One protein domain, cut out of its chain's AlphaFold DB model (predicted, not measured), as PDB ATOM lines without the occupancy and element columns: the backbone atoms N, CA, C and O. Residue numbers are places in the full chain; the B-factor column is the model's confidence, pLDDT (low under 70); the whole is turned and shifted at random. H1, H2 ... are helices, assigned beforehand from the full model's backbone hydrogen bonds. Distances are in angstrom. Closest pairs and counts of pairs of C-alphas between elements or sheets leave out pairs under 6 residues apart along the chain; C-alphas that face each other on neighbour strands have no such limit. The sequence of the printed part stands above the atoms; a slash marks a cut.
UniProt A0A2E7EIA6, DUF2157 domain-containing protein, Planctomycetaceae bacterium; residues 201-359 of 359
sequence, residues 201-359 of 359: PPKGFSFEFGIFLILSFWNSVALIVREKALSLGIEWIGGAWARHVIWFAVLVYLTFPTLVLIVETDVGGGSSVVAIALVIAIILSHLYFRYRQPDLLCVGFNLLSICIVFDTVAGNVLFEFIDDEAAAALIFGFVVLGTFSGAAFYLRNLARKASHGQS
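AT A GLANCE: This is residues 201 to 359 of the 359 residues of the protein "DUF2157 domain-containing protein" of Planctomycetaceae bacterium (UniProt A0A2E7EIA6). A flat slab of helices, all running up or down: H1, H2, H4 and H5 lie side by side in a row, and H3 crosses one side of the row, packing on H1, H2 and H4. H1 to H4 form an up-and-down bundle, each running against the one before, while H5 is added beyond H4 at one edge. The printed part has 159 residues with five named helices and no named strand, all helix in class. It is only just loose, close to compact, with a radius of gyration of the C-alphas of 18.5 A, and spans 58 by 50 by 19 A.

IN THESE COORDINATES: Find C-alpha 210 at (79.217, 47.470, 104.105); from there H1 runs to residue 231, 31.4 A. Next come H2, residues 240 to 263, 34.7 A, and H3, residues 269 to 291, 35.3 A. H4, residues 296 to 321, covers 36.8 A. H5, residues 325 to 356, covers 46.5 A and ends at C-alpha 356, (68.808, 8.740, 121.408).

HOW THE PARTS SIT: Look first at the hairpin H1 and H2: they touch at a shallow tilt of 23 degrees, closest at the C-alphas of Ser 216 and Val 250, 4.6 A. H2 touches H4, the same way at 10 degrees, closest at the C-alphas of His 244 and Cys 298, 6.3 A. H3 touches H4 with residues 282 to 290 alone, at 37 degrees, only just steep; the C-alphas of Ile 282 and Asn 302 are closest, 5.8 A. H5 touches H4, opposite ways at 18 degrees, closest at the C-alphas of Phe 319 and Ala 328, 6.0 A, and is apart from H1, H2 and H3. Every O i to N i+4 pair is within hydrogen-bond range in H1, H4 and H5; H2 has 19 of 20, H3 16 of 19.

THE WHOLE: The C-alphas of Lys 203 and Ser 359, the two farthest apart, are 61.9 A apart. The printed part has no cut and no long link; residues 321 to 326 stand free. Confidence is under 70 at residues 202 to 206, 265 to 270 and 356 to 359.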
ATOM      1  N   PRO A 201      78.955  57.619  99.622       70.50
ATOM      2  CA  PRO A 201      79.952  57.243 100.605       70.50
ATOM      3  C   PRO A 201      80.918  58.417 100.846       70.50
ATOM      4  O   PRO A 201      81.278  59.135  99.906       70.50
ATOM      5  N   PRO A 202      81.392  58.623 102.089       67.31
ATOM      6  CA  PRO A 202      82.430  59.605 102.366       67.31
ATOM      7  C   PRO A 202      83.644  59.380 101.458       67.31
ATOM      8  O   PRO A 202      84.056  58.242 101.222       67.31
ATOM      9  N   LYS A 203      84.253  60.464 100.962       64.00
ATOM     10  CA  LYS A 203      85.440  60.380 100.095       64.00
ATOM     11  C   LYS A 203      86.529  59.525 100.763       64.00
ATOM     12  O   LYS A 203      86.977  59.852 101.858       64.00
ATOM     13  N   GLY A 204      86.949  58.448 100.093       60.47
ATOM     14  CA  GLY A 204      87.964  57.505 100.589       60.47
ATOM     15  C   GLY A 204      87.424  56.286 101.351       60.47
ATOM     16  O   GLY A 204      88.215  55.434 101.742       60.47
ATOM     17  N   PHE A 205      86.105  56.166 101.538       59.53
ATOM     18  CA  PHE A 205      85.449  54.983 102.105       59.53
ATOM     19  C   PHE A 205      84.776  54.161 100.994       59.53
ATOM     20  O   PHE A 205      83.599  54.336 100.700       59.53
ATOM     21  N   SER A 206      85.510  53.239 100.367       61.22
ATOM     22  CA  SER A 206      84.956  52.270  99.408       61.22
ATOM     23  C   SER A 206      84.799  50.906 100.081       61.22
ATOM     24  O   SER A 206      85.561  49.973  99.832       61.22
ATOM     25  N   PHE A 207      83.852  50.808 101.015       71.06
ATOM     26  CA  PHE A 207      83.510  49.538 101.649       71.06
ATOM     27  C   PHE A 207      82.278  48.959 100.947       71.06
ATOM     28  O   PHE A 207      81.151  49.097 101.414       71.06
ATOM     29  N   GLU A 208      82.500  48.364  99.777       74.50
ATOM     30  CA  GLU A 208      81.457  47.969  98.818       74.50
ATOM     31  C   GLU A 208      80.383  47.059  99.435       74.50
ATOM     32  O   GLU A 208      79.189  47.228  99.193       74.50
ATOM     33  N   PHE A 209      80.790  46.170 100.348       85.62
ATOM     34  CA  PHE A 209      79.892  45.230 101.026       85.62
ATOM     35  C   PHE A 209      79.450  45.660 102.433       85.62
ATOM     36  O   PHE A 209      79.014  44.839 103.241       85.62
ATOM     37  N   GLY A 210      79.523  46.951 102.758       88.00
ATOM     38  CA  GLY A 210      79.217  47.470 104.105       88.00
ATOM     39  C   GLY A 210      77.772  47.325 104.495       88.00
ATOM     40  O   GLY A 210      77.464  46.967 105.632       88.00
ATOM     41  N   ILE A 211      76.891  47.503 103.518       91.19
ATOM     42  CA  ILE A 211      75.469  47.277 103.704       91.19
ATOM     43  C   ILE A 211      75.177  45.858 104.191       91.19
ATOM     44  O   ILE A 211      74.399  45.678 105.121       91.19
ATOM     45  N   PHE A 212      75.856  44.849 103.650       93.31
ATOM     46  CA  PHE A 212      75.651  43.462 104.050       93.31
ATOM     47  C   PHE A 212      76.049  43.204 105.507       93.31
ATOM     48  O   PHE A 212      75.356  42.465 106.209       93.31
ATOM     49  N   LEU A 213      77.100  43.870 105.999       93.62
ATOM     50  CA  LEU A 213      77.456  43.838 107.420       93.62
ATOM     51  C   LEU A 213      76.403  44.523 108.286       93.62
ATOM     52  O   LEU A 213      76.038  43.977 109.323       93.62
ATOM     53  N   ILE A 214      75.894  45.683 107.866       94.38
ATOM     54  CA  ILE A 214      74.843  46.409 108.595       94.38
ATOM     55  C   ILE A 214      73.570  45.561 108.675       94.38
ATOM     56  O   ILE A 214      73.018  45.389 109.761       94.38
ATOM     57  N   LEU A 215      73.130  44.981 107.555       96.44
ATOM     58  CA  LEU A 215      71.951  44.118 107.494       96.44
ATOM     59  C   LEU A 215      72.148  42.861 108.347       96.44
ATOM     60  O   LEU A 215      71.297  42.527 109.172       96.44
ATOM     61  N   SER A 216      73.287  42.182 108.212       97.00
ATOM     62  CA  SER A 216      73.613  41.005 109.019       97.00
ATOM     63  C   SER A 216      73.649  41.324 110.517       97.00
ATOM     64  O   SER A 216      73.041  40.615 111.326       97.00
ATOM     65  N   PHE A 217      74.281  42.435 110.896       96.31
ATOM     66  CA  PHE A 217      74.332  42.909 112.274       96.31
ATOM     67  C   PHE A 217      72.933  43.219 112.813       96.31
ATOM     68  O   PHE A 217      72.568  42.736 113.884       96.31
ATOM     69  N   TRP A 218      72.120  43.960 112.059       97.69
ATOM     70  CA  TRP A 218      70.764  44.336 112.455       97.69
ATOM     71  C   TRP A 218      69.868  43.118 112.709       97.69
ATOM     72  O   TRP A 218      69.216  43.022 113.752       97.69
ATOM     73  N   ASN A 219      69.895  42.133 111.806       98.06
ATOM     74  CA  ASN A 219      69.129  40.895 111.971       98.06
ATOM     75  C   ASN A 219      69.698  40.013 113.097       98.06
ATOM     76  O   ASN A 219      68.933  39.392 113.836       98.06
ATOM     77  N   SER A 220      71.018  40.013 113.306       96.75
ATOM     78  CA  SER A 220      71.646  39.322 114.440       96.75
ATOM     79  C   SER A 220      71.223  39.927 115.780       96.75
ATOM     80  O   SER A 220      70.877  39.191 116.702       96.75
ATOM     81  N   VAL A 221      71.171  41.260 115.889       97.12
ATOM     82  CA  VAL A 221      70.653  41.955 117.078       97.12
ATOM     83  C   VAL A 221      69.198  41.568 117.326       97.12
ATOM     84  O   VAL A 221      68.851  41.208 118.451       97.12
ATOM     85  N   ALA A 222      68.358  41.561 116.289       96.06
ATOM     86  CA  ALA A 222      66.964  41.143 116.411       96.06
ATOM     87  C   ALA A 222      66.827  39.692 116.911       96.06
ATOM     88  O   ALA A 222      66.004  39.409 117.787       96.06
ATOM     89  N   LEU A 223      67.673  38.781 116.416       95.38
ATOM     90  CA  LEU A 223      67.713  37.392 116.869       95.38
ATOM     91  C   LEU A 223      68.141  37.283 118.339       95.38
ATOM     92  O   LEU A 223      67.486  36.594 119.119       95.38
ATOM     93  N   ILE A 224      69.193  37.998 118.741       94.81
ATOM     94  CA  ILE A 224      69.680  38.021 120.129       94.81
ATOM     95  C   ILE A 224      68.601  38.571 121.069       94.81
ATOM     96  O   ILE A 224      68.352  37.989 122.126       94.81
ATOM     97  N   VAL A 225      67.932  39.663 120.687       94.69
ATOM     98  CA  VAL A 225      66.823  40.247 121.455       94.69
ATOM     99  C   VAL A 225      65.687  39.239 121.600       94.69
ATOM    100  O   VAL A 225      65.174  39.068 122.706       94.69
ATOM    101  N   ARG A 226      65.337  38.518 120.530       93.62
ATOM    102  CA  ARG A 226      64.327  37.455 120.561       93.62
ATOM    103  C   ARG A 226      64.703  36.326 121.523       93.62
ATOM    104  O   ARG A 226      63.891  35.954 122.367       93.62
ATOM    105  N   GLU A 227      65.908  35.771 121.414       92.56
ATOM    106  CA  GLU A 227      66.352  34.677 122.291       92.56
ATOM    107  C   GLU A 227      66.438  35.124 123.755       92.56
ATOM    108  O   GLU A 227      66.069  34.380 124.667       92.56
ATOM    109  N   LYS A 228      66.858  36.372 123.995       92.06
ATOM    110  CA  LYS A 228      66.863  36.957 125.335       92.06
ATOM    111  C   LYS A 228      65.443  37.143 125.868       92.06
ATOM    112  O   LYS A 228      65.185  36.766 127.006       92.06
ATOM    113  N   ALA A 229      64.513  37.648 125.059       92.12
ATOM    114  CA  ALA A 229      63.105  37.775 125.430       92.12
ATOM    115  C   ALA A 229      62.496  36.418 125.823       92.12
ATOM    116  O   ALA A 229      61.797  36.331 126.832       92.12
ATOM    117  N   LEU A 230      62.838  35.345 125.103       91.06
ATOM    118  CA  LEU A 230      62.425  33.989 125.474       91.06
ATOM    119  C   LEU A 230      63.031  33.530 126.796       91.06
ATOM    120  O   LEU A 230      62.319  32.979 127.630       91.06
ATOM    121  N   SER A 231      64.316  33.807 127.028       88.12
ATOM    122  CA  SER A 231      64.956  33.489 128.311       88.12
ATOM    123  C   SER A 231      64.366  34.262 129.500       88.12
ATOM    124  O   SER A 231      64.497  33.820 130.635       88.12
ATOM    125  N   LEU A 232      63.697  35.389 129.235       91.06
ATOM    126  CA  LEU A 232      62.981  36.199 130.224       91.06
ATOM    127  C   LEU A 232      61.510  35.775 130.408       91.06
ATOM    128  O   LEU A 232      60.782  36.437 131.141       91.06
ATOM    129  N   GLY A 233      61.060  34.698 129.752       88.62
ATOM    130  CA  GLY A 233      59.700  34.161 129.891       88.62
ATOM    131  C   GLY A 233      58.652  34.799 128.973       88.62
ATOM    132  O   GLY A 233      57.456  34.615 129.180       88.62
ATOM    133  N   ILE A 234      59.061  35.554 127.947       89.25
ATOM    134  CA  ILE A 234      58.125  36.140 126.979       89.25
ATOM    135  C   ILE A 234      57.740  35.077 125.937       89.25
ATOM    136  O   ILE A 234      58.379  34.945 124.898       89.25
ATOM    137  N   GLU A 235      56.681  34.316 126.204       87.38
ATOM    138  CA  GLU A 235      56.316  33.138 125.397       87.38
ATOM    139  C   GLU A 235      55.781  33.462 123.994       87.38
ATOM    140  O   GLU A 235      56.001  32.697 123.053       87.38
ATOM    141  N   TRP A 236      55.112  34.607 123.806       85.44
ATOM    142  CA  TRP A 236      54.456  34.929 122.528       85.44
ATOM    143  C   TRP A 236      55.438  35.039 121.350       85.44
ATOM    144  O   TRP A 236      55.031  34.856 120.201       85.44
ATOM    145  N   ILE A 237      56.725  35.298 121.621       85.56
ATOM    146  CA  ILE A 237      57.769  35.408 120.594       85.56
ATOM    147  C   ILE A 237      58.352  34.037 120.185       85.56
ATOM    148  O   ILE A 237      59.124  33.926 119.227       85.56
ATOM    149  N   GLY A 238      57.938  32.964 120.870       81.75
ATOM    150  CA  GLY A 238      58.542  31.628 120.846       81.75
ATOM    151  C   GLY A 238      58.455  30.851 119.540       81.75
ATOM    152  O   GLY A 238      59.163  29.859 119.396       81.75
ATOM    153  N   GLY A 239      57.679  31.310 118.554       85.31
ATOM    154  CA  GLY A 239      57.555  30.629 117.262       85.31
ATOM    155  C   GLY A 239      58.913  30.402 116.589       85.31
ATOM    156  O   GLY A 239      59.564  31.370 116.189       85.31
ATOM    157  N   ALA A 240      59.331  29.135 116.479       87.12
ATOM    158  CA  ALA A 240      60.651  28.743 115.980       87.12
ATOM    159  C   ALA A 240      60.897  29.223 114.542       87.12
ATOM    160  O   ALA A 240      61.982  29.702 114.246       87.12
ATOM    161  N   TRP A 241      59.859  29.239 113.699       92.56
ATOM    162  CA  TRP A 241      59.944  29.726 112.318       92.56
ATOM    163  C   TRP A 241      60.561  31.132 112.201       92.56
ATOM    164  O   TRP A 241      61.302  31.402 111.262       92.56
ATOM    165  N   ALA A 242      60.312  32.024 113.170       93.19
ATOM    166  CA  ALA A 242      60.868  33.377 113.152       93.19
ATOM    167  C   ALA A 242      62.394  33.364 113.344       93.19
ATOM    168  O   ALA A 242      63.103  34.118 112.687       93.19
ATOM    169  N   ARG A 243      62.911  32.468 114.196       94.19
ATOM    170  CA  ARG A 243      64.354  32.229 114.354       94.19
ATOM    171  C   ARG A 243      64.961  31.752 113.039       94.19
ATOM    172  O   ARG A 243      65.984  32.290 112.631       94.19
ATOM    173  N   HIS A 244      64.316  30.786 112.377       95.00
ATOM    174  CA  HIS A 244      64.782  30.237 111.100       95.00
ATOM    175  C   HIS A 244      64.878  31.315 110.025       95.00
ATOM    176  O   HIS A 244      65.916  31.428 109.386       95.00
ATOM    177  N   VAL A 245      63.836  32.135 109.870       95.88
ATOM    178  CA  VAL A 245      63.808  33.217 108.875       95.88
ATOM    179  C   VAL A 245      64.882  34.268 109.160       95.88
ATOM    180  O   VAL A 245      65.628  34.625 108.252       95.88
ATOM    181  N   ILE A 246      65.006  34.733 110.411       96.69
ATOM    182  CA  ILE A 246      66.010  35.746 110.771       96.69
ATOM    183  C   ILE A 246      67.427  35.198 110.566       96.69
ATOM    184  O   ILE A 246      68.266  35.874 109.975       96.69
ATOM    185  N   TRP A 247      67.704  33.975 111.028       96.75
ATOM    186  CA  TRP A 247      69.031  33.374 110.894       96.75
ATOM    187  C   TRP A 247      69.399  33.099 109.433       96.75
ATOM    188  O   TRP A 247      70.517  33.386 109.011       96.75
ATOM    189  N   PHE A 248      68.444  32.611 108.641       96.62
ATOM    190  CA  PHE A 248      68.633  32.440 107.206       96.62
ATOM    191  C   PHE A 248      68.967  33.772 106.520       96.62
ATOM    192  O   PHE A 248      69.909  33.823 105.735       96.62
ATOM    193  N   ALA A 249      68.273  34.863 106.865       96.94
ATOM    194  CA  ALA A 249      68.576  36.190 106.331       96.94
ATOM    195  C   ALA A 249      69.994  36.663 106.701       96.94
ATOM    196  O   ALA A 249      70.722  37.137 105.831       96.94
ATOM    197  N   VAL A 250      70.417  36.484 107.961       97.75
ATOM    198  CA  VAL A 250      71.790  36.796 108.414       97.75
ATOM    199  C   VAL A 250      72.830  36.064 107.568       97.75
ATOM    200  O   VAL A 250      73.791  36.684 107.114       97.75
ATOM    201  N   LEU A 251      72.628  34.764 107.336       97.69
ATOM    202  CA  LEU A 251      73.530  33.973 106.507       97.69
ATOM    203  C   LEU A 251      73.527  34.456 105.059       97.69
ATOM    204  O   LEU A 251      74.598  34.718 104.540       97.69
ATOM    205  N   VAL A 252      72.367  34.672 104.434       96.38
ATOM    206  CA  VAL A 252      72.293  35.185 103.053       96.38
ATOM    207  C   VAL A 252      73.076  36.490 102.896       96.38
ATOM    208  O   VAL A 252      73.866  36.610 101.959       96.38
ATOM    209  N   TYR A 253      72.920  37.435 103.831       95.94
ATOM    210  CA  TYR A 253      73.648  38.702 103.785       95.94
ATOM    211  C   TYR A 253      75.162  38.534 103.925       95.94
ATOM    212  O   TYR A 253      75.891  39.354 103.395       95.94
ATOM    213  N   LEU A 254      75.662  37.495 104.592       96.50
ATOM    214  CA  LEU A 254      77.103  37.262 104.725       96.50
ATOM    215  C   LEU A 254      77.668  36.365 103.614       96.50
ATOM    216  O   LEU A 254      78.773  36.602 103.127       96.50
ATOM    217  N   THR A 255      76.923  35.345 103.193       96.25
ATOM    218  CA  THR A 255      77.336  34.382 102.171       96.25
ATOM    219  C   THR A 255      77.422  35.052 100.810       96.25
ATOM    220  O   THR A 255      78.462  34.949 100.177       96.25
ATOM    221  N   PHE A 256      76.383  35.774 100.376       94.25
ATOM    222  CA  PHE A 256      76.335  36.379  99.039       94.25
ATOM    223  C   PHE A 256      77.568  37.244  98.702       94.25
ATOM    224  O   PHE A 256      78.265  36.903  97.747       94.25
ATOM    225  N   PRO A 257      77.919  38.289  99.480       92.69
ATOM    226  CA  PRO A 257      79.128  39.077  99.218       92.69
ATOM    227  C   PRO A 257      80.423  38.265  99.368       92.69
ATOM    228  O   PRO A 257      81.407  38.566  98.705       92.69
ATOM    229  N   THR A 258      80.437  37.208 100.191       93.19
ATOM    230  CA  THR A 258      81.589  36.295 100.269       93.19
ATOM    231  C   THR A 258      81.787  35.530  98.960       93.19
ATOM    232  O   THR A 258      82.925  35.330  98.556       93.19
ATOM    233  N   LEU A 259      80.712  35.134  98.267       93.38
ATOM    234  CA  LEU A 259      80.830  34.487  96.955       93.38
ATOM    235  C   LEU A 259      81.383  35.455  95.909       93.38
ATOM    236  O   LEU A 259      82.269  35.077  95.151       93.38
ATOM    237  N   VAL A 260      80.913  36.707  95.916       91.19
ATOM    238  CA  VAL A 260      81.426  37.754  95.018       91.19
ATOM    239  C   VAL A 260      82.922  37.977  95.253       91.19
ATOM    240  O   VAL A 260      83.684  37.971  94.298       91.19
ATOM    241  N   LEU A 261      83.368  38.042  96.515       89.75
ATOM    242  CA  LEU A 261      84.794  38.144  96.866       89.75
ATOM    243  C   LEU A 261      85.660  36.987  96.375       89.75
ATOM    244  O   LEU A 261      86.860  37.162  96.200       89.75
ATOM    245  N   ILE A 262      85.087  35.790  96.256       89.69
ATOM    246  CA  ILE A 262      85.830  34.620  95.785       89.69
ATOM    247  C   ILE A 262      86.003  34.683  94.268       89.69
ATOM    248  O   ILE A 262      87.043  34.259  93.779       89.69
ATOM    249  N   VAL A 263      84.994  35.174  93.545       88.62
ATOM    250  CA  VAL A 263      84.969  35.195  92.075       88.62
ATOM    251  C   VAL A 263      85.664  36.435  91.507       88.62
ATOM    252  O   VAL A 263      86.347  36.342  90.493       88.62
ATOM    253  N   GLU A 264      85.505  37.593  92.144       84.50
ATOM    254  CA  GLU A 264      86.037  38.868  91.660       84.50
ATOM    255  C   GLU A 264      87.352  39.227  92.363       84.50
ATOM    256  O   GLU A 264      87.421  39.323  93.587       84.50
ATOM    257  N   THR A 265      88.411  39.470  91.584       69.56
ATOM    258  CA  THR A 265      89.758  39.774  92.101       69.56
ATOM    259  C   THR A 265      89.984  41.250  92.436       69.56
ATOM    260  O   THR A 265      90.913  41.567  93.177       69.56
ATOM    261  N   ASP A 266      89.136  42.150  91.929       69.50
ATOM    262  CA  ASP A 266      89.316  43.610  92.011       69.50
ATOM    263  C   ASP A 266      88.512  44.277  93.142       69.50
ATOM    264  O   ASP A 266      88.312  45.493  93.159       69.50
ATOM    265  N   VAL A 267      88.062  43.500  94.127       67.06
ATOM    266  CA  VAL A 267      87.297  44.046  95.249       67.06
ATOM    267  C   VAL A 267      88.232  44.722  96.260       67.06
ATOM    268  O   VAL A 267      89.250  44.167  96.679       67.06
ATOM    269  N   GLY A 268      87.876  45.930  96.709       64.62
ATOM    270  CA  GLY A 268      88.673  46.699  97.671       64.62
ATOM    271  C   GLY A 268      88.996  45.928  98.964       64.62
ATOM    272  O   GLY A 268      88.139  45.263  99.544       64.62
ATOM    273  N   GLY A 269      90.228  46.065  99.471       61.75
ATOM    274  CA  GLY A 269      90.772  45.222 100.554       61.75
ATOM    275  C   GLY A 269      89.983  45.187 101.877       61.75
ATOM    276  O   GLY A 269      90.108  44.227 102.641       61.75
ATOM    277  N   GLY A 270      89.125  46.180 102.147       67.12
ATOM    278  CA  GLY A 270      88.225  46.178 103.309       67.12
ATOM    279  C   GLY A 270      87.133  45.103 103.242       67.12
ATOM    280  O   GLY A 270      86.670  44.621 104.272       67.12
ATOM    281  N   SER A 271      86.756  44.660 102.047       77.75
ATOM    282  CA  SER A 271      85.617  43.767 101.841       77.75
ATOM    283  C   SER A 271      85.826  42.351 102.411       77.75
ATOM    284  O   SER A 271      84.856  41.683 102.770       77.75
ATOM    285  N   SER A 272      87.078  41.933 102.642       83.50
ATOM    286  CA  SER A 272      87.439  40.665 103.310       83.50
ATOM    287  C   SER A 272      86.845  40.495 104.721       83.50
ATOM    288  O   SER A 272      86.643  39.371 105.187       83.50
ATOM    289  N   VAL A 273      86.483  41.600 105.388       88.88
ATOM    290  CA  VAL A 273      85.821  41.593 106.704       88.88
ATOM    291  C   VAL A 273      84.495  40.823 106.671       88.88
ATOM    292  O   VAL A 273      84.120  40.220 107.678       88.88
ATOM    293  N   VAL A 274      83.801  40.775 105.528       91.00
ATOM    294  CA  VAL A 274      82.528  40.046 105.406       91.00
ATOM    295  C   VAL A 274      82.714  38.533 105.496       91.00
ATOM    296  O   VAL A 274      81.960  37.868 106.206       91.00
ATOM    297  N   ALA A 275      83.768  37.995 104.877       91.44
ATOM    298  CA  ALA A 275      84.106  36.577 104.975       91.44
ATOM    299  C   ALA A 275      84.494  36.193 106.416       91.44
ATOM    300  O   ALA A 275      84.066  35.159 106.932       91.44
ATOM    301  N   ILE A 276      85.242  37.060 107.111       92.19
ATOM    302  CA  ILE A 276      85.579  36.868 108.530       92.19
ATOM    303  C   ILE A 276      84.305  36.872 109.386       92.19
ATOM    304  O   ILE A 276      84.123  35.996 110.236       92.19
ATOM    305  N   ALA A 277      83.394  37.818 109.141       94.25
ATOM    306  CA  ALA A 277      82.111  37.888 109.832       94.25
ATOM    307  C   ALA A 277      81.264  36.624 109.600       94.25
ATOM    308  O   ALA A 277      80.676  36.119 110.556       94.25
ATOM    309  N   LEU A 278      81.253  36.069 108.381       95.69
ATOM    310  CA  LEU A 278      80.586  34.801 108.066       95.69
ATOM    311  C   LEU A 278      81.138  33.641 108.900       95.69
ATOM    312  O   LEU A 278      80.366  32.916 109.530       95.69
ATOM    313  N   VAL A 279      82.463  33.483 108.946       94.88
ATOM    314  CA  VAL A 279      83.114  32.412 109.718       94.88
ATOM    315  C   VAL A 279      82.775  32.535 111.205       94.88
ATOM    316  O   VAL A 279      82.368  31.552 111.829       94.88
ATOM    317  N   ILE A 280      82.870  33.743 111.767       95.31
ATOM    318  CA  ILE A 280      82.506  34.006 113.166       95.31
ATOM    319  C   ILE A 280      81.029  33.669 113.408       95.31
ATOM    320  O   ILE A 280      80.708  32.971 114.373       95.31
ATOM    321  N   ALA A 281      80.132  34.115 112.527       94.56
ATOM    322  CA  ALA A 281      78.700  33.871 112.638       94.56
ATOM    323  C   ALA A 281      78.380  32.367 112.613       94.56
ATOM    324  O   ALA A 281      77.619  31.892 113.458       94.56
ATOM    325  N   ILE A 282      79.004  31.597 111.716       94.81
ATOM    326  CA  ILE A 282      78.852  30.137 111.625       94.81
ATOM    327  C   ILE A 282      79.351  29.442 112.897       94.81
ATOM    328  O   ILE A 282      78.648  28.584 113.429       94.81
ATOM    329  N   ILE A 283      80.528  29.813 113.414       93.88
ATOM    330  CA  ILE A 283      81.092  29.195 114.624       93.88
ATOM    331  C   ILE A 283      80.200  29.485 115.836       93.88
ATOM    332  O   ILE A 283      79.775  28.558 116.526       93.88
ATOM    333  N   LEU A 284      79.876  30.757 116.082       92.94
ATOM    334  CA  LEU A 284      79.079  31.161 117.245       92.94
ATOM    335  C   LEU A 284      77.673  30.557 117.211       92.94
ATOM    336  O   LEU A 284      77.204  30.029 118.221       92.94
ATOM    337  N   SER A 285      77.014  30.590 116.051       91.81
ATOM    338  CA  SER A 285      75.688  29.990 115.886       91.81
ATOM    339  C   SER A 285      75.729  28.469 116.007       91.81
ATOM    340  O   SER A 285      74.843  27.900 116.637       91.81
ATOM    341  N   HIS A 286      76.764  27.795 115.487       90.31
ATOM    342  CA  HIS A 286      76.908  26.351 115.646       90.31
ATOM    343  C   HIS A 286      77.041  25.976 117.124       90.31
ATOM    344  O   HIS A 286      76.325  25.098 117.594       90.31
ATOM    345  N   LEU A 287      77.889  26.677 117.882       90.62
ATOM    346  CA  LEU A 287      78.033  26.452 119.323       90.62
ATOM    347  C   LEU A 287      76.714  26.715 120.068       90.62
ATOM    348  O   LEU A 287      76.291  25.911 120.900       90.62
ATOM    349  N   TYR A 288      76.025  27.807 119.737       89.50
ATOM    350  CA  TYR A 288      74.760  28.168 120.370       89.50
ATOM    351  C   TYR A 288      73.644  27.148 120.085       89.50
ATOM    352  O   TYR A 288      73.032  26.620 121.021       89.50
ATOM    353  N   PHE A 289      73.408  26.824 118.811       87.81
ATOM    354  CA  PHE A 289      72.356  25.895 118.393       87.81
ATOM    355  C   PHE A 289      72.696  24.434 118.665       87.81
ATOM    356  O   PHE A 289      71.805  23.593 118.661       87.81
ATOM    357  N   ARG A 290      73.965  24.099 118.919       83.50
ATOM    358  CA  ARG A 290      74.345  22.740 119.307       83.50
ATOM    359  C   ARG A 290      74.192  22.495 120.801       83.50
ATOM    360  O   ARG A 290      73.703  21.431 121.173       83.50
ATOM    361  N   TYR A 291      74.632  23.438 121.635       81.94
ATOM    362  CA  TYR A 291      74.782  23.201 123.075       81.94
ATOM    363  C   TYR A 291      73.735  23.898 123.941       81.94
ATOM    364  O   TYR A 291      73.442  23.408 125.028       81.94
ATOM    365  N   ARG A 292      73.175  25.032 123.501       83.31
ATOM    366  CA  ARG A 292      72.259  25.831 124.329       83.31
ATOM    367  C   ARG A 292      70.803  25.704 123.903       83.31
ATOM    368  O   ARG A 292      69.938  25.592 124.763       83.31
ATOM    369  N   GLN A 293      70.536  25.731 122.601       81.00
ATOM    370  CA  GLN A 293      69.188  25.617 122.040       81.00
ATOM    371  C   GLN A 293      69.211  24.700 120.807       81.00
ATOM    372  O   GLN A 293      69.375  25.214 119.700       81.00
ATOM    373  N   PRO A 294      69.084  23.368 120.987       83.25
ATOM    374  CA  PRO A 294      69.143  22.386 119.906       83.25
ATOM    375  C   PRO A 294      68.182  22.708 118.756       83.25
ATOM    376  O   PRO A 294      66.978  22.491 118.868       83.25
ATOM    377  N   ASP A 295      68.717  23.199 117.637       88.69
ATOM    378  CA  ASP A 295      67.947  23.493 116.424       88.69
ATOM    379  C   ASP A 295      68.680  22.963 115.187       88.69
ATOM    380  O   ASP A 295      69.661  23.536 114.707       88.69
ATOM    381  N   LEU A 296      68.198  21.827 114.676       89.38
ATOM    382  CA  LEU A 296      68.822  21.132 113.554       89.38
ATOM    383  C   LEU A 296      68.716  21.921 112.243       89.38
ATOM    384  O   LEU A 296      69.622  21.829 111.417       89.38
ATOM    385  N   LEU A 297      67.648  22.704 112.051       92.19
ATOM    386  CA  LEU A 297      67.463  23.490 110.830       92.19
ATOM    387  C   LEU A 297      68.468  24.638 110.767       92.19
ATOM    388  O   LEU A 297      69.082  24.849 109.724       92.19
ATOM    389  N   CYS A 298      68.711  25.321 111.888       93.19
ATOM    390  CA  CYS A 298      69.721  26.379 111.940       93.19
ATOM    391  C   CYS A 298      71.140  25.837 111.684       93.19
ATOM    392  O   CYS A 298      71.906  26.449 110.941       93.19
ATOM    393  N   VAL A 299      71.477  24.659 112.227       93.25
ATOM    394  CA  VAL A 299      72.743  23.971 111.905       93.25
ATOM    395  C   VAL A 299      72.795  23.564 110.427       93.25
ATOM    396  O   VAL A 299      73.850  23.657 109.801       93.25
ATOM    397  N   GLY A 300      71.660  23.156 109.855       94.19
ATOM    398  CA  GLY A 300      71.528  22.878 108.428       94.19
ATOM    399  C   GLY A 300      71.827  24.096 107.556       94.19
ATOM    400  O   GLY A 300      72.582  23.971 106.597       94.19
ATOM    401  N   PHE A 301      71.323  25.281 107.915       95.69
ATOM    402  CA  PHE A 301      71.640  26.519 107.196       95.69
ATOM    403  C   PHE A 301      73.128  26.877 107.265       95.69
ATOM    404  O   PHE A 301      73.699  27.283 106.255       95.69
ATOM    405  N   ASN A 302      73.784  26.655 108.410       95.69
ATOM    406  CA  ASN A 302      75.233  26.854 108.520       95.69
ATOM    407  C   ASN A 302      75.994  25.950 107.549       95.69
ATOM    408  O   ASN A 302      76.876  26.417 106.837       95.69
ATOM    409  N   LEU A 303      75.642  24.661 107.508       95.31
ATOM    410  CA  LEU A 303      76.279  23.702 106.604       95.31
ATOM    411  C   LEU A 303      76.009  24.032 105.142       95.31
ATOM    412  O   LEU A 303      76.929  23.942 104.343       95.31
ATOM    413  N   LEU A 304      74.793  24.469 104.808       96.19
ATOM    414  CA  LEU A 304      74.472  24.934 103.464       96.19
ATOM    415  C   LEU A 304      75.387  26.095 103.056       96.19
ATOM    416  O   LEU A 304      75.973  26.049 101.979       96.19
ATOM    417  N   SER A 305      75.574  27.093 103.926       96.56
ATOM    418  CA  SER A 305      76.508  28.189 103.647       96.56
ATOM    419  C   SER A 305      77.953  27.702 103.505       96.56
ATOM    420  O   SER A 305      78.667  28.226 102.657       96.56
ATOM    421  N   ILE A 306      78.396  26.735 104.318       96.31
ATOM    422  CA  ILE A 306      79.744  26.155 104.210       96.31
ATOM    423  C   ILE A 306      79.911  25.446 102.863       96.31
ATOM    424  O   ILE A 306      80.911  25.682 102.197       96.31
ATOM    425  N   CYS A 307      78.946  24.614 102.458       97.00
ATOM    426  CA  CYS A 307      78.971  23.912 101.174       97.00
ATOM    427  C   CYS A 307      79.058  24.900 100.012       97.00
ATOM    428  O   CYS A 307      79.972  24.791  99.211       97.00
ATOM    429  N   ILE A 308      78.185  25.912  99.974       96.88
ATOM    430  CA  ILE A 308      78.166  26.892  98.879       96.88
ATOM    431  C   ILE A 308      79.499  27.650  98.788       96.88
ATOM    432  O   ILE A 308      80.051  27.789  97.700       96.88
ATOM    433  N   VAL A 309      80.041  28.117  99.919       96.50
ATOM    434  CA  VAL A 309      81.336  28.821  99.938       96.50
ATOM    435  C   VAL A 309      82.468  27.891  99.506       96.50
ATOM    436  O   VAL A 309      83.278  28.273  98.667       96.50
ATOM    437  N   PHE A 310      82.513  26.668 100.039       96.44
ATOM    438  CA  PHE A 310      83.533  25.685  99.685       96.44
ATOM    439  C   PHE A 310      83.481  25.321  98.200       96.44
ATOM    440  O   PHE A 310      84.514  25.344  97.542       96.44
ATOM    441  N   ASP A 311      82.294  25.033  97.666       96.38
ATOM    442  CA  ASP A 311      82.109  24.685  96.258       96.38
ATOM    443  C   ASP A 311      82.485  25.866  95.353       96.38
ATOM    444  O   ASP A 311      83.093  25.670  94.310       96.38
ATOM    445  N   THR A 312      82.215  27.107  95.769       95.25
ATOM    446  CA  THR A 312      82.625  28.295  95.001       95.25
ATOM    447  C   THR A 312      84.148  28.438  94.956       95.25
ATOM    448  O   THR A 312      84.706  28.670  93.887       95.25
ATOM    449  N   VAL A 313      84.843  28.234  96.084       94.88
ATOM    450  CA  VAL A 313      86.317  28.221  96.118       94.88
ATOM    451  C   VAL A 313      86.872  27.070  95.282       94.88
ATOM    452  O   VAL A 313      87.775  27.276  94.478       94.88
ATOM    453  N   ALA A 314      86.335  25.861  95.459       94.81
ATOM    454  CA  ALA A 314      86.786  24.678  94.744       94.81
ATOM    455  C   ALA A 314      86.589  24.827  93.234       94.81
ATOM    456  O   ALA A 314      87.493  24.489  92.482       94.81
ATOM    457  N   GLY A 315      85.445  25.363  92.800       94.19
ATOM    458  CA  GLY A 315      85.175  25.676  91.403       94.19
ATOM    459  C   GLY A 315      86.169  26.695  90.858       94.19
ATOM    460  O   GLY A 315      86.819  26.411  89.858       94.19
ATOM    461  N   ASN A 316      86.350  27.827  91.545       91.81
ATOM    462  CA  ASN A 316      87.258  28.876  91.076       91.81
ATOM    463  C   ASN A 316      88.694  28.352  90.891       91.81
ATOM    464  O   ASN A 316      89.280  28.506  89.827       91.81
ATOM    465  N   VAL A 317      89.214  27.618  91.881       92.19
ATOM    466  CA  VAL A 317      90.536  26.976  91.797       92.19
ATOM    467  C   VAL A 317      90.573  25.948  90.662       92.19
ATOM    468  O   VAL A 317      91.481  25.946  89.841       92.19
ATOM    469  N   LEU A 318      89.596  25.050  90.577       93.44
ATOM    470  CA  LEU A 318      89.641  23.959  89.606       93.44
ATOM    471  C   LEU A 318      89.646  24.457  88.153       93.44
ATOM    472  O   LEU A 318      90.422  23.947  87.349       93.44
ATOM    473  N   PHE A 319      88.806  25.446  87.833       93.06
ATOM    474  CA  PHE A 319      88.731  26.032  86.491       93.06
ATOM    475  C   PHE A 319      89.917  26.952  86.165       93.06
ATOM    476  O   PHE A 319      90.178  27.196  84.994       93.06
ATOM    477  N   GLU A 320      90.659  27.427  87.168       91.31
ATOM    478  CA  GLU A 320      91.920  28.149  86.962       91.31
ATOM    479  C   GLU A 320      93.099  27.197  86.681       91.31
ATOM    480  O   GLU A 320      93.978  27.515  85.885       91.31
ATOM    481  N   PHE A 321      93.129  26.021  87.320       92.44
ATOM    482  CA  PHE A 321      94.254  25.077  87.227       92.44
ATOM    483  C   PHE A 321      94.106  23.991  86.148       92.44
ATOM    484  O   PHE A 321      95.100  23.342  85.814       92.44
ATOM    485  N   ILE A 322      92.896  23.734  85.640       93.00
ATOM    486  CA  ILE A 322      92.629  22.698  84.632       93.00
ATOM    487  C   ILE A 322      92.165  23.355  83.328       93.00
ATOM    488  O   ILE A 322      91.035  23.825  83.246       93.00
ATOM    489  N   ASP A 323      93.006  23.294  82.293       91.75
ATOM    490  CA  ASP A 323      92.701  23.859  80.966       91.75
ATOM    491  C   ASP A 323      91.540  23.140  80.250       91.75
ATOM    492  O   ASP A 323      90.825  23.735  79.444       91.75
ATOM    493  N   ASP A 324      91.355  21.839  80.506       95.38
ATOM    494  CA  ASP A 324      90.245  21.062  79.942       95.38
ATOM    495  C   ASP A 324      88.958  21.312  80.743       95.38
ATOM    496  O   ASP A 324      88.716  20.693  81.785       95.38
ATOM    497  N   GLU A 325      88.110  22.198  80.220       92.75
ATOM    498  CA  GLU A 325      86.826  22.571  80.824       92.75
ATOM    499  C   GLU A 325      85.911  21.368  81.100       92.75
ATOM    500  O   GLU A 325      85.193  21.353  82.103       92.75
ATOM    501  N   ALA A 326      85.927  20.338  80.244       93.94
ATOM    502  CA  ALA A 326      85.081  19.162  80.421       93.94
ATOM    503  C   ALA A 326      85.589  18.289  81.576       93.94
ATOM    504  O   ALA A 326      84.795  17.809  82.395       93.94
ATOM    505  N   ALA A 327      86.909  18.115  81.671       94.31
ATOM    506  CA  ALA A 327      87.533  17.421  82.792       94.31
ATOM    507  C   ALA A 327      87.320  18.181  84.113       94.31
ATOM    508  O   ALA A 327      86.952  17.566  85.120       94.31
ATOM    509  N   ALA A 328      87.474  19.510  84.101       94.75
ATOM    510  CA  ALA A 328      87.202  20.373  85.246       94.75
ATOM    511  C   ALA A 328      85.733  20.255  85.693       94.75
ATOM    512  O   ALA A 328      85.456  19.931  86.846       94.75
ATOM    513  N   ALA A 329      84.768  20.395  84.783       94.25
ATOM    514  CA  ALA A 329      83.348  20.280  85.117       94.25
ATOM    515  C   ALA A 329      82.985  18.914  85.730       94.25
ATOM    516  O   ALA A 329      82.205  18.841  86.685       94.25
ATOM    517  N   LEU A 330      83.572  17.825  85.222       96.38
ATOM    518  CA  LEU A 330      83.354  16.477  85.747       96.38
ATOM    519  C   LEU A 330      83.901  16.324  87.174       96.38
ATOM    520  O   LEU A 330      83.190  15.827  88.050       96.38
ATOM    521  N   ILE A 331      85.134  16.775  87.431       95.69
ATOM    522  CA  ILE A 331      85.736  16.730  88.772       95.69
ATOM    523  C   ILE A 331      84.948  17.621  89.736       95.69
ATOM    524  O   ILE A 331      84.639  17.195  90.850       95.69
ATOM    525  N   PHE A 332      84.556  18.817  89.298       96.88
ATOM    526  CA  PHE A 332      83.735  19.729  90.085       96.88
ATOM    527  C   PHE A 332      82.401  19.088  90.495       96.88
ATOM    528  O   PHE A 332      82.016  19.154  91.661       96.88
ATOM    529  N   GLY A 333      81.742  18.368  89.580       96.00
ATOM    530  CA  GLY A 333      80.531  17.605  89.888       96.00
ATOM    531  C   GLY A 333      80.731  16.586  91.018       96.00
ATOM    532  O   GLY A 333      79.889  16.484  91.913       96.00
ATOM    533  N   PHE A 334      81.862  15.872  91.039       97.12
ATOM    534  CA  PHE A 334      82.196  14.965  92.143       97.12
ATOM    535  C   PHE A 334      82.470  15.697  93.458       97.12
ATOM    536  O   PHE A 334      82.069  15.201  94.514       97.12
ATOM    537  N   VAL A 335      83.113  16.868  93.408       96.56
ATOM    538  CA  VAL A 335      83.346  17.709  94.591       96.56
ATOM    539  C   VAL A 335      82.015  18.135  95.208       96.56
ATOM    540  O   VAL A 335      81.793  17.848  96.383       96.56
ATOM    541  N   VAL A 336      81.101  18.696  94.411       96.44
ATOM    542  CA  VAL A 336      79.760  19.117  94.860       96.44
ATOM    543  C   VAL A 336      78.973  17.935  95.438       96.44
ATOM    544  O   VAL A 336      78.367  18.018  96.507       96.44
ATOM    545  N   LEU A 337      78.996  16.776  94.770       96.69
ATOM    546  CA  LEU A 337      78.336  15.578  95.295       96.69
ATOM    547  C   LEU A 337      78.932  15.142  96.640       96.69
ATOM    548  O   LEU A 337      78.182  14.786  97.554       96.69
ATOM    549  N   GLY A 338      80.257  15.174  96.777       96.25
ATOM    550  CA  GLY A 338      80.963  14.824  98.007       96.25
ATOM    551  C   GLY A 338      80.652  15.776  99.162       96.25
ATOM    552  O   GLY A 338      80.369  15.318 100.274       96.25
ATOM    553  N   THR A 339      80.641  17.082  98.906       95.75
ATOM    554  CA  THR A 339      80.422  18.126  99.918       95.75
ATOM    555  C   THR A 339      79.001  18.071 100.469       95.75
ATOM    556  O   THR A 339      78.817  17.961 101.687       95.75
ATOM    557  N   PHE A 340      77.990  18.018  99.599       95.00
ATOM    558  CA  PHE A 340      76.594  17.885 100.018       95.00
ATOM    559  C   PHE A 340      76.296  16.529 100.668       95.00
ATOM    560  O   PHE A 340      75.563  16.471 101.662       95.00
ATOM    561  N   SER A 341      76.890  15.433 100.177       95.06
ATOM    562  CA  SER A 341      76.738  14.112 100.805       95.06
ATOM    563  C   SER A 341      77.337  14.080 102.211       95.06
ATOM    564  O   SER A 341      76.710  13.560 103.138       95.06
ATOM    565  N   GLY A 342      78.517  14.681 102.399       94.56
ATOM    566  CA  GLY A 342      79.166  14.821 103.702       94.56
ATOM    567  C   GLY A 342      78.329  15.642 104.683       94.56
ATOM    568  O   GLY A 342      78.092  15.205 105.813       94.56
ATOM    569  N   ALA A 343      77.800  16.786 104.239       93.50
ATOM    570  CA  ALA A 343      76.911  17.623 105.043       93.50
ATOM    571  C   ALA A 343      75.614  16.891 105.433       93.50
ATOM    572  O   ALA A 343      75.211  16.906 106.601       93.50
ATOM    573  N   ALA A 344      74.987  16.181 104.489       91.81
ATOM    574  CA  ALA A 344      73.787  15.389 104.746       91.81
ATOM    575  C   ALA A 344      74.054  14.238 105.729       91.81
ATOM    576  O   ALA A 344      73.251  13.989 106.633       91.81
ATOM    577  N   PHE A 345      75.187  13.545 105.590       94.06
ATOM    578  CA  PHE A 345      75.603  12.494 106.518       94.06
ATOM    579  C   PHE A 345      75.836  13.045 107.930       94.06
ATOM    580  O   PHE A 345      75.339  12.474 108.906       94.06
ATOM    581  N   TYR A 346      76.518  14.186 108.047       92.31
ATOM    582  CA  TYR A 346      76.729  14.863 109.323       92.31
ATOM    583  C   TYR A 346      75.400  15.234 110.000       92.31
ATOM    584  O   TYR A 346      75.193  14.885 111.165       92.31
ATOM    585  N   LEU A 347      74.464  15.855 109.269       91.06
ATOM    586  CA  LEU A 347      73.140  16.209 109.797       91.06
ATOM    587  C   LEU A 347      72.338  14.983 110.235       91.06
ATOM    588  O   LEU A 347      71.745  14.995 111.313       91.06
ATOM    589  N   ARG A 348      72.351  13.899 109.447       91.62
ATOM    590  CA  ARG A 348      71.683  12.636 109.806       91.62
ATOM    591  C   ARG A 348      72.246  12.049 111.097       91.62
ATOM    592  O   ARG A 348      71.482  11.608 111.954       91.62
ATOM    593  N   ASN A 349      73.564  12.070 111.268       90.62
ATOM    594  CA  ASN A 349      74.203  11.591 112.492       90.62
ATOM    595  C   ASN A 349      73.878  12.483 113.694       90.62
ATOM    596  O   ASN A 349      73.649  11.974 114.792       90.62
ATOM    597  N   LEU A 350      73.816  13.800 113.491       87.62
ATOM    598  CA  LEU A 350      73.418  14.753 114.523       87.62
ATOM    599  C   LEU A 350      71.972  14.513 114.978       87.62
ATOM    600  O   LEU A 350      71.709  14.470 116.179       87.62
ATOM    601  N   ALA A 351      71.064  14.299 114.021       87.94
ATOM    602  CA  ALA A 351      69.655  14.007 114.265       87.94
ATOM    603  C   ALA A 351      69.464  12.693 115.039       87.94
ATOM    604  O   ALA A 351      68.716  12.654 116.012       87.94
ATOM    605  N   ARG A 352      70.196  11.632 114.665       88.00
ATOM    606  CA  ARG A 352      70.174  10.343 115.382       88.00
ATOM    607  C   ARG A 352      70.668  10.466 116.824       88.00
ATOM    608  O   ARG A 352      70.065   9.908 117.731       88.00
ATOM    609  N   LYS A 353      71.744  11.223 117.056       83.38
ATOM    610  CA  LYS A 353      72.252  11.469 118.418       83.38
ATOM    611  C   LYS A 353      71.259  12.263 119.268       83.38
ATOM    612  O   LYS A 353      71.161  12.013 120.462       83.38
ATOM    613  N   ALA A 354      70.533  13.202 118.665       78.00
ATOM    614  CA  ALA A 354      69.504  13.967 119.363       78.00
ATOM    615  C   ALA A 354      68.293  13.100 119.751       78.00
ATOM    616  O   ALA A 354      67.751  13.295 120.834       78.00
ATOM    617  N   SER A 355      67.905  12.121 118.923       71.69
ATOM    618  CA  SER A 355      66.788  11.220 119.243       71.69
ATOM    619  C   SER A 355      67.121  10.179 120.316       71.69
ATOM    620  O   SER A 355      66.243   9.810 121.084       71.69
ATOM    621  N   HIS A 356      68.377   9.730 120.407       65.19
ATOM    622  CA  HIS A 356      68.808   8.740 121.408       65.19
ATOM    623  C   HIS A 356      69.117   9.345 122.789       65.19
ATOM    624  O   HIS A 356      69.245   8.611 123.755       65.19
ATOM    625  N   GLY A 357      69.253  10.670 122.899       56.12
ATOM    626  CA  GLY A 357      69.452  11.363 124.181       56.12
ATOM    627  C   GLY A 357      68.156  11.747 124.908       56.12
ATOM    628  O   GLY A 357      68.230  12.435 125.922       56.12
ATOM    629  N   GLN A 358      66.988  11.375 124.368       48.81
ATOM    630  CA  GLN A 358      65.659  11.634 124.946       48.81
ATOM    631  C   GLN A 358      64.946  10.359 125.445       48.81
ATOM    632  O   GLN A 358      63.812  10.452 125.911       48.81
ATOM    633  N   SER A 359      65.595   9.191 125.353       37.03
ATOM    634  CA  SER A 359      65.207   7.937 126.022       37.03
ATOM    635  C   SER A 359      66.066   7.726 127.257       37.03
ATOM    636  O   SER A 359      65.518   7.286 128.287       37.03
TER     637      SER A 359